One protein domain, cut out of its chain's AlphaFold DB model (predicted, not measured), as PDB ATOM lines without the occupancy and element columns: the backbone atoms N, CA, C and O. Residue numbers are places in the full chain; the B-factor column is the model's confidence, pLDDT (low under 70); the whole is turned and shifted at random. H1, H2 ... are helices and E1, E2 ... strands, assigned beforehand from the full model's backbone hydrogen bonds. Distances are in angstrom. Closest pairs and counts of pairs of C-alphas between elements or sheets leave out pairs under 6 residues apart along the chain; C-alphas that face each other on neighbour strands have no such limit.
ATOM      1  N   ARG A 457       7.490  19.080   9.945       62.09
ATOM      2  CA  ARG A 457       7.831  17.654   9.753       62.09
ATOM      3  C   ARG A 457       8.161  17.279   8.299       62.09
ATOM      4  O   ARG A 457       8.350  16.107   7.979       62.09
ATOM      5  N   GLY A 458       8.230  18.271   7.406       83.38
ATOM      6  CA  GLY A 458       8.528  18.072   5.985       83.38
ATOM      7  C   GLY A 458      10.018  18.070   5.623       83.38
ATOM      8  O   GLY A 458      10.367  17.616   4.538       83.38
ATOM      9  N   TYR A 459      10.919  18.587   6.461       91.62
ATOM     10  CA  TYR A 459      12.314  18.793   6.048       91.62
ATOM     11  C   TYR A 459      13.042  17.488   5.687       91.62
ATOM     12  O   TYR A 459      12.883  16.470   6.358       91.62
ATOM     13  N   MET A 460      13.843  17.529   4.619       94.50
ATOM     14  CA  MET A 460      14.630  16.400   4.104       94.50
ATOM     15  C   MET A 460      15.912  16.907   3.428       94.50
ATOM     16  O   MET A 460      15.910  17.951   2.775       94.50
ATOM     17  N   THR A 461      17.019  16.179   3.560       94.50
ATOM     18  CA  THR A 461      18.289  16.482   2.884       94.50
ATOM     19  C   THR A 461      18.209  16.186   1.381       94.50
ATOM     20  O   THR A 461      17.405  15.365   0.927       94.50
ATOM     21  N   ALA A 462      19.074  16.809   0.576       93.00
ATOM     22  CA  ALA A 462      19.188  16.497  -0.854       93.00
ATOM     23  C   ALA A 462      19.504  15.009  -1.108       93.00
ATOM     24  O   ALA A 462      18.796  14.349  -1.874       93.00
ATOM     25  N   ALA A 463      20.494  14.466  -0.390       92.38
ATOM     26  CA  ALA A 463      20.847  13.049  -0.433       92.38
ATOM     27  C   ALA A 463      19.670  12.151  -0.007       92.38
ATOM     28  O   ALA A 463      19.401  11.137  -0.651       92.38
ATOM     29  N   GLY A 464      18.915  12.552   1.020       93.88
ATOM     30  CA  GLY A 464      17.648  11.949   1.441       93.88
ATOM     31  C   GLY A 464      16.636  11.836   0.318       93.88
ATOM     32  O   GLY A 464      16.190  10.737  -0.017       93.88
ATOM     33  N   ALA A 465      16.339  12.958  -0.332       95.00
ATOM     34  CA  ALA A 465      15.406  12.994  -1.445       95.00
ATOM     35  C   ALA A 465      15.841  12.084  -2.602       95.00
ATOM     36  O   ALA A 465      15.004  11.475  -3.264       95.00
ATOM     37  N   GLU A 466      17.142  11.932  -2.828       95.44
ATOM     38  CA  GLU A 466      17.696  11.051  -3.858       95.44
ATOM     39  C   GLU A 466      17.768   9.577  -3.426       95.44
ATOM     40  O   GLU A 466      17.676   8.693  -4.280       95.44
ATOM     41  N   ARG A 467      17.848   9.272  -2.123       95.25
ATOM     42  CA  ARG A 467      17.586   7.927  -1.571       95.25
ATOM     43  C   ARG A 467      16.117   7.537  -1.795       95.25
ATOM     44  O   ARG A 467      15.846   6.497  -2.395       95.25
ATOM     45  N   TYR A 468      15.176   8.405  -1.417       95.75
ATOM     46  CA  TYR A 468      13.735   8.168  -1.573       95.75
ATOM     47  C   TYR A 468      13.295   8.062  -3.042       95.75
ATOM     48  O   TYR A 468      12.549   7.149  -3.388       95.75
ATOM     49  N   ARG A 469      13.793   8.928  -3.941       96.94
ATOM     50  CA  ARG A 469      13.508   8.839  -5.391       96.94
ATOM     51  C   ARG A 469      13.986   7.516  -5.996       96.94
ATOM     52  O   ARG A 469      13.244   6.915  -6.768       96.94
ATOM     53  N   ARG A 470      15.177   7.033  -5.612       98.06
ATOM     54  CA  ARG A 470      15.687   5.719  -6.044       98.06
ATOM     55  C   ARG A 470      14.822   4.569  -5.523       98.06
ATOM     56  O   ARG A 470      14.489   3.682  -6.303       98.06
ATOM     57  N   ARG A 471      14.385   4.602  -4.254       97.44
ATOM     58  CA  ARG A 471      13.448   3.592  -3.721       97.44
ATOM     59  C   ARG A 471      12.107   3.616  -4.457       97.44
ATOM     60  O   ARG A 471      11.606   2.553  -4.804       97.44
ATOM     61  N   LEU A 472      11.558   4.796  -4.763       97.69
ATOM     62  CA  LEU A 472      10.318   4.916  -5.539       97.69
ATOM     63  C   LEU A 472      10.456   4.289  -6.936       97.69
ATOM     64  O   LEU A 472       9.574   3.548  -7.358       97.69
ATOM     65  N   GLN A 473      11.571   4.539  -7.632       97.75
ATOM     66  CA  GLN A 473      11.857   3.936  -8.939       97.75
ATOM     67  C   GLN A 473      11.954   2.405  -8.860       97.75
ATOM     68  O   GLN A 473      11.349   1.723  -9.682       97.75
ATOM     69  N   GLN A 474      12.640   1.863  -7.848       97.81
ATOM     70  CA  GLN A 474      12.739   0.415  -7.612       97.81
ATOM     71  C   GLN A 474      11.378  -0.235  -7.310       97.81
ATOM     72  O   GLN A 474      11.103  -1.331  -7.791       97.81
ATOM     73  N   LEU A 475      10.523   0.427  -6.523       97.69
ATOM     74  CA  LEU A 475       9.181  -0.067  -6.192       97.69
ATOM     75  C   LEU A 475       8.242  -0.041  -7.405       97.69
ATOM     76  O   LEU A 475       7.504  -0.997  -7.619       97.69
ATOM     77  N   VAL A 476       8.305   1.018  -8.219       97.19
ATOM     78  CA  VAL A 476       7.581   1.096  -9.500       97.19
ATOM     79  C   VAL A 476       8.040  -0.014 -10.444       97.19
ATOM     80  O   VAL A 476       7.193  -0.721 -10.977       97.19
ATOM     81  N   GLN A 477       9.353  -0.223 -10.591       96.62
ATOM     82  CA  GLN A 477       9.891  -1.287 -11.440       96.62
ATOM     83  C   GLN A 477       9.413  -2.676 -10.987       96.62
ATOM     84  O   GLN A 477       8.853  -3.397 -11.802       96.62
ATOM     85  N   ARG A 478       9.542  -3.029  -9.698       95.44
ATOM     86  CA  ARG A 478       9.087  -4.339  -9.189       95.44
ATOM     87  C   ARG A 478       7.583  -4.558  -9.335       95.44
ATOM     88  O   ARG A 478       7.154  -5.666  -9.632       95.44
ATOM     89  N   ARG A 479       6.772  -3.511  -9.145       95.38
ATOM     90  CA  ARG A 479       5.329  -3.572  -9.414       95.38
ATOM     91  C   ARG A 479       5.067  -3.861 -10.894       95.38
ATOM     92  O   ARG A 479       4.223  -4.693 -11.198       95.38
ATOM     93  N   ASP A 480       5.775  -3.189 -11.797       93.69
ATOM     94  CA  ASP A 480       5.592  -3.352 -13.243       93.69
ATOM     95  C   ASP A 480       6.131  -4.703 -13.752       93.69
ATOM     96  O   ASP A 480       5.600  -5.240 -14.719       93.69
ATOM     97  N   GLU A 481       7.123  -5.283 -13.070       92.00
ATOM     98  CA  GLU A 481       7.600  -6.658 -13.275       92.00
ATOM     99  C   GLU A 481       6.542  -7.693 -12.847       92.00
ATOM    100  O   GLU A 481       6.209  -8.567 -13.643       92.00
ATOM    101  N   LEU A 482       5.937  -7.559 -11.657       91.12
ATOM    102  CA  LEU A 482       4.840  -8.440 -11.215       91.12
ATOM    103  C   LEU A 482       3.572  -8.281 -12.073       91.12
ATOM    104  O   LEU A 482       2.941  -9.268 -12.426       91.12
ATOM    105  N   LEU A 483       3.211  -7.056 -12.474       89.69
ATOM    106  CA  LEU A 483       2.076  -6.800 -13.378       89.69
ATOM    107  C   LEU A 483       2.308  -7.300 -14.816       89.69
ATOM    108  O   LEU A 483       1.368  -7.304 -15.612       89.69
ATOM    109  N   ALA A 484       3.539  -7.686 -15.165       89.19
ATOM    110  CA  ALA A 484       3.872  -8.340 -16.428       89.19
ATOM    111  C   ALA A 484       3.887  -9.879 -16.327       89.19
ATOM    112  O   ALA A 484       4.033 -10.542 -17.359       89.19
ATOM    113  N   SER A 485       3.720 -10.443 -15.123       84.62
ATOM    114  CA  SER A 485       3.478 -11.874 -14.919       84.62
ATOM    115  C   SER A 485       2.150 -12.269 -15.588       84.62
ATOM    116  O   SER A 485       1.145 -11.576 -15.402       84.62
ATOM    117  N   PRO A 486       2.109 -13.334 -16.411       74.75
ATOM    118  CA  PRO A 486       0.868 -13.819 -17.013       74.75
ATOM    119  C   PRO A 486       0.047 -14.696 -16.053       74.75
ATOM    120  O   PRO A 486      -1.112 -14.988 -16.354       74.75
ATOM    121  N   ASP A 487       0.645 -15.130 -14.942       76.50
ATOM    122  CA  ASP A 487       0.075 -16.074 -13.988       76.50
ATOM    123  C   ASP A 487      -0.517 -15.322 -12.780       76.50
ATOM    124  O   ASP A 487       0.106 -14.446 -12.188       76.50
ATOM    125  N   ASP A 488      -1.763 -15.636 -12.421       69.75
ATOM    126  CA  ASP A 488      -2.566 -14.845 -11.472       69.75
ATOM    127  C   ASP A 488      -2.426 -15.358 -10.023       69.75
ATOM    128  O   ASP A 488      -3.402 -15.674  -9.330       69.75
ATOM    129  N   ASP A 489      -1.173 -15.523  -9.594       80.50
ATOM    130  CA  ASP A 489      -0.812 -16.334  -8.434       80.50
ATOM    131  C   ASP A 489      -1.061 -15.618  -7.090       80.50
ATOM    132  O   ASP A 489      -0.726 -14.447  -6.878       80.50
ATOM    133  N   LEU A 490      -1.648 -16.336  -6.123       78.44
ATOM    134  CA  LEU A 490      -1.999 -15.770  -4.808       78.44
ATOM    135  C   LEU A 490      -0.796 -15.199  -4.020       78.44
ATOM    136  O   LEU A 490      -0.982 -14.172  -3.357       78.44
ATOM    137  N   PRO A 491       0.420 -15.787  -4.071       79.62
ATOM    138  CA  PRO A 491       1.611 -15.171  -3.487       79.62
ATOM    139  C   PRO A 491       1.995 -13.850  -4.164       79.62
ATOM    140  O   PRO A 491       2.237 -12.868  -3.460       79.62
ATOM    141  N   GLU A 492       1.986 -13.791  -5.502       82.31
ATOM    142  CA  GLU A 492       2.369 -12.590  -6.261       82.31
ATOM    143  C   GLU A 492       1.420 -11.426  -5.956       82.31
ATOM    144  O   GLU A 492       1.873 -10.327  -5.641       82.31
ATOM    145  N   ARG A 493       0.106 -11.684  -5.887       85.44
ATOM    146  CA  ARG A 493      -0.904 -10.706  -5.434       85.44
ATOM    147  C   ARG A 493      -0.617 -10.134  -4.036       85.44
ATOM    148  O   ARG A 493      -0.844  -8.948  -3.796       85.44
ATOM    149  N   SER A 494      -0.128 -10.961  -3.108       90.25
ATOM    150  CA  SER A 494       0.205 -10.550  -1.734       90.25
ATOM    151  C   SER A 494       1.474  -9.686  -1.674       90.25
ATOM    152  O   SER A 494       1.536  -8.696  -0.932       90.25
ATOM    153  N   GLU A 495       2.471 -10.009  -2.503       91.56
ATOM    154  CA  GLU A 495       3.664  -9.180  -2.685       91.56
ATOM    155  C   GLU A 495       3.307  -7.836  -3.337       91.56
ATOM    156  O   GLU A 495       3.698  -6.786  -2.826       91.56
ATOM    157  N   LEU A 496       2.491  -7.850  -4.392       93.25
ATOM    158  CA  LEU A 496       2.040  -6.665  -5.126       93.25
ATOM    159  C   LEU A 496       1.277  -5.697  -4.201       93.25
ATOM    160  O   LEU A 496       1.646  -4.527  -4.099       93.25
ATOM    161  N   ALA A 497       0.321  -6.194  -3.409       93.25
ATOM    162  CA  ALA A 497      -0.398  -5.398  -2.405       93.25
ATOM    163  C   ALA A 497       0.504  -4.858  -1.272       93.25
ATOM    164  O   ALA A 497       0.159  -3.886  -0.590       93.25
ATOM    165  N   THR A 498       1.667  -5.474  -1.041       96.19
ATOM    166  CA  THR A 498       2.676  -4.982  -0.091       96.19
ATOM    167  C   THR A 498       3.563  -3.909  -0.729       96.19
ATOM    168  O   THR A 498       3.795  -2.867  -0.112       96.19
ATOM    169  N   LEU A 499       3.971  -4.099  -1.986       96.38
ATOM    170  CA  LEU A 499       4.703  -3.113  -2.783       96.38
ATOM    171  C   LEU A 499       3.885  -1.842  -3.033       96.38
ATOM    172  O   LEU A 499       4.436  -0.750  -2.937       96.38
ATOM    173  N   GLU A 500       2.578  -1.944  -3.285       96.31
ATOM    174  CA  GLU A 500       1.694  -0.777  -3.415       96.31
ATOM    175  C   GLU A 500       1.604   0.032  -2.118       96.31
ATOM    176  O   GLU A 500       1.607   1.265  -2.157       96.31
ATOM    177  N   ARG A 501       1.599  -0.642  -0.959       97.50
ATOM    178  CA  ARG A 501       1.609   0.007   0.359       97.50
ATOM    179  C   ARG A 501       2.921   0.760   0.601       97.50
ATOM    180  O   ARG A 501       2.885   1.920   1.016       97.50
ATOM    181  N   GLU A 502       4.063   0.146   0.282       96.81
ATOM    182  CA  GLU A 502       5.369   0.822   0.308       96.81
ATOM    183  C   GLU A 502       5.430   2.002  -0.675       96.81
ATOM    184  O   GLU A 502       5.904   3.082  -0.323       96.81
ATOM    185  N   LEU A 503       4.936   1.826  -1.904       97.69
ATOM    186  CA  LEU A 503       4.929   2.850  -2.952       97.69
ATOM    187  C   LEU A 503       4.089   4.056  -2.518       97.69
ATOM    188  O   LEU A 503       4.551   5.193  -2.627       97.69
ATOM    189  N   ALA A 504       2.899   3.819  -1.957       96.00
ATOM    190  CA  ALA A 504       2.049   4.860  -1.388       96.00
ATOM    191  C   ALA A 504       2.753   5.616  -0.248       96.00
ATOM    192  O   ALA A 504       2.752   6.846  -0.250       96.00
ATOM    193  N   GLN A 505       3.417   4.909   0.675       94.69
ATOM    194  CA  GLN A 505       4.172   5.518   1.778       94.69
ATOM    195  C   GLN A 505       5.351   6.372   1.274       94.69
ATOM    196  O   GLN A 505       5.465   7.546   1.627       94.69
ATOM    197  N   VAL A 506       6.207   5.815   0.411       95.38
ATOM    198  CA  VAL A 506       7.381   6.497  -0.167       95.38
ATOM    199  C   VAL A 506       6.963   7.714  -1.002       95.38
ATOM    200  O   VAL A 506       7.598   8.768  -0.920       95.38
ATOM    201  N   SER A 507       5.871   7.599  -1.762       95.44
ATOM    202  CA  SER A 507       5.275   8.707  -2.514       95.44
ATOM    203  C   SER A 507       4.731   9.796  -1.583       95.44
ATOM    204  O   SER A 507       5.054  10.969  -1.762       95.44
ATOM    205  N   ALA A 508       3.980   9.432  -0.537       93.69
ATOM    206  CA  ALA A 508       3.411  10.381   0.418       93.69
ATOM    207  C   ALA A 508       4.485  11.171   1.189       93.69
ATOM    208  O   ALA A 508       4.293  12.371   1.416       93.69
ATOM    209  N   VAL A 509       5.611  10.532   1.537       93.06
ATOM    210  CA  VAL A 509       6.798  11.193   2.114       93.06
ATOM    211  C   VAL A 509       7.397  12.180   1.111       93.06
ATOM    212  O   VAL A 509       7.505  13.363   1.421       93.06
ATOM    213  N   LEU A 510       7.705  11.745  -0.118       93.75
ATOM    214  CA  LEU A 510       8.263  12.621  -1.160       93.75
ATOM    215  C   LEU A 510       7.359  13.820  -1.495       93.75
ATOM    216  O   LEU A 510       7.865  14.913  -1.733       93.75
ATOM    217  N   GLN A 511       6.036  13.637  -1.483       93.00
ATOM    218  CA  GLN A 511       5.045  14.704  -1.677       93.00
ATOM    219  C   GLN A 511       4.916  15.656  -0.478       93.00
ATOM    220  O   GLN A 511       4.372  16.746  -0.623       93.00
ATOM    221  N   GLY A 512       5.323  15.237   0.722       90.12
ATOM    222  CA  GLY A 512       5.328  16.077   1.923       90.12
ATOM    223  C   GLY A 512       6.644  16.812   2.164       90.12
ATOM    224  O   GLY A 512       6.716  17.609   3.096       90.12
ATOM    225  N   ALA A 513       7.678  16.533   1.366       93.19
ATOM    226  CA  ALA A 513       9.038  16.866   1.746       93.19
ATOM    227  C   ALA A 513       9.552  18.213   1.214       93.19
ATOM    228  O   ALA A 513       9.548  18.489   0.013       93.19
ATOM    229  N   ILE A 514      10.108  19.007   2.127       92.94
ATOM    230  CA  ILE A 514      10.815  20.260   1.870       92.94
ATOM    231  C   ILE A 514      12.307  19.930   1.773       92.94
ATOM    232  O   ILE A 514      12.987  19.747   2.785       92.94
ATOM    233  N   VAL A 515      12.816  19.807   0.545       93.44
ATOM    234  CA  VAL A 515      14.213  19.416   0.298       93.44
ATOM    235  C   VAL A 515      15.151  20.604   0.508       93.44
ATOM    236  O   VAL A 515      15.194  21.516  -0.318       93.44
ATOM    237  N   ILE A 516      15.934  20.574   1.586       91.38
ATOM    238  CA  ILE A 516      16.947  21.591   1.889       91.38
ATOM    239  C   ILE A 516      18.237  21.299   1.108       91.38
ATOM    240  O   ILE A 516      18.719  20.164   1.047       91.38
ATOM    241  N   ARG A 517      18.811  22.361   0.533       87.25
ATOM    242  CA  ARG A 517      20.134  22.411  -0.105       87.25
ATOM    243  C   ARG A 517      20.846  23.676   0.372       87.25
ATOM    244  O   ARG A 517      20.327  24.767   0.153       87.25
ATOM    245  N   LEU A 518      22.016  23.547   0.998       78.44
ATOM    246  CA  LEU A 518      22.877  24.693   1.300       78.44
ATOM    247  C   LEU A 518      23.839  24.890   0.124       78.44
ATOM    248  O   LEU A 518      24.674  24.033  -0.134       78.44
TER     249      LEU A 518
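AT A GLANCE: This is residues 457 to 518 of the 597 residues of a protein of uncultured bacterium (UniProt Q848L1). A tiny sheet of two strands, E1 and E2, caps one end of a long helical hairpin, in which H1 and H2 run side by side in opposite ways. At the other end the link between the helices folds back, and residues 484 to 491 stick out. The printed part has 62 residues with two named helices and two named strands, in the order E1, H1, H2, E2; the sheet's order is E1, E2, parallel, and the class is mostly helix. The whole is a loose rod with a radius of gyration of the C-alphas of 14.4 A, spanning 49 by 17 by 12 A.

IN THESE COORDINATES: Find C-alpha 459 at (12.314, 18.793, 6.048), where E1 begins; it covers residues 459 to 461, 7.1 A long. Its partner E2 is residues 514 to 516, 6.3 A, ending at C-alpha 516 at (16.947, 21.591, 1.889). H1, residues 462 to 482, starts at C-alpha 462 at (19.188, 16.497, -0.854) and runs 30.6 A. H2, residues 490 to 512, runs 33.4 A.

HOW THE PARTS SIT: Look first at E1 and E2, parallel neighbours at 42 degrees: N 460 and O 514 are within hydrogen-bond range at 3.0 A, and N 516 and O 460 at 2.9 A. With H1 and H2 between them they form a strand-helix-strand unit, two parallel strands joined through helices, with a right-handed crossover. The closest C-alphas of H1 and E2, Ala 462 and Val 515, are 5.9 A apart. H1 and H2, a helical hairpin, touch, their closest C-alphas being those of Leu 475 and Leu 503 at 6.1 A. They stand at a shallow tilt of 26 degrees. E1 and H2 are apart. In H1 every O i to N i+4 pair is within hydrogen-bond range; in H2, 18 of 19 are.

THE WHOLE: The C-alphas farthest apart, Asp 487 and Leu 518, are 49.1 A from each other. The printed part has no cut, and no link is long. Look at the B-factor column for a mean pLDDT of 91.2 over the printed part; residues 457 and 488 are under 70.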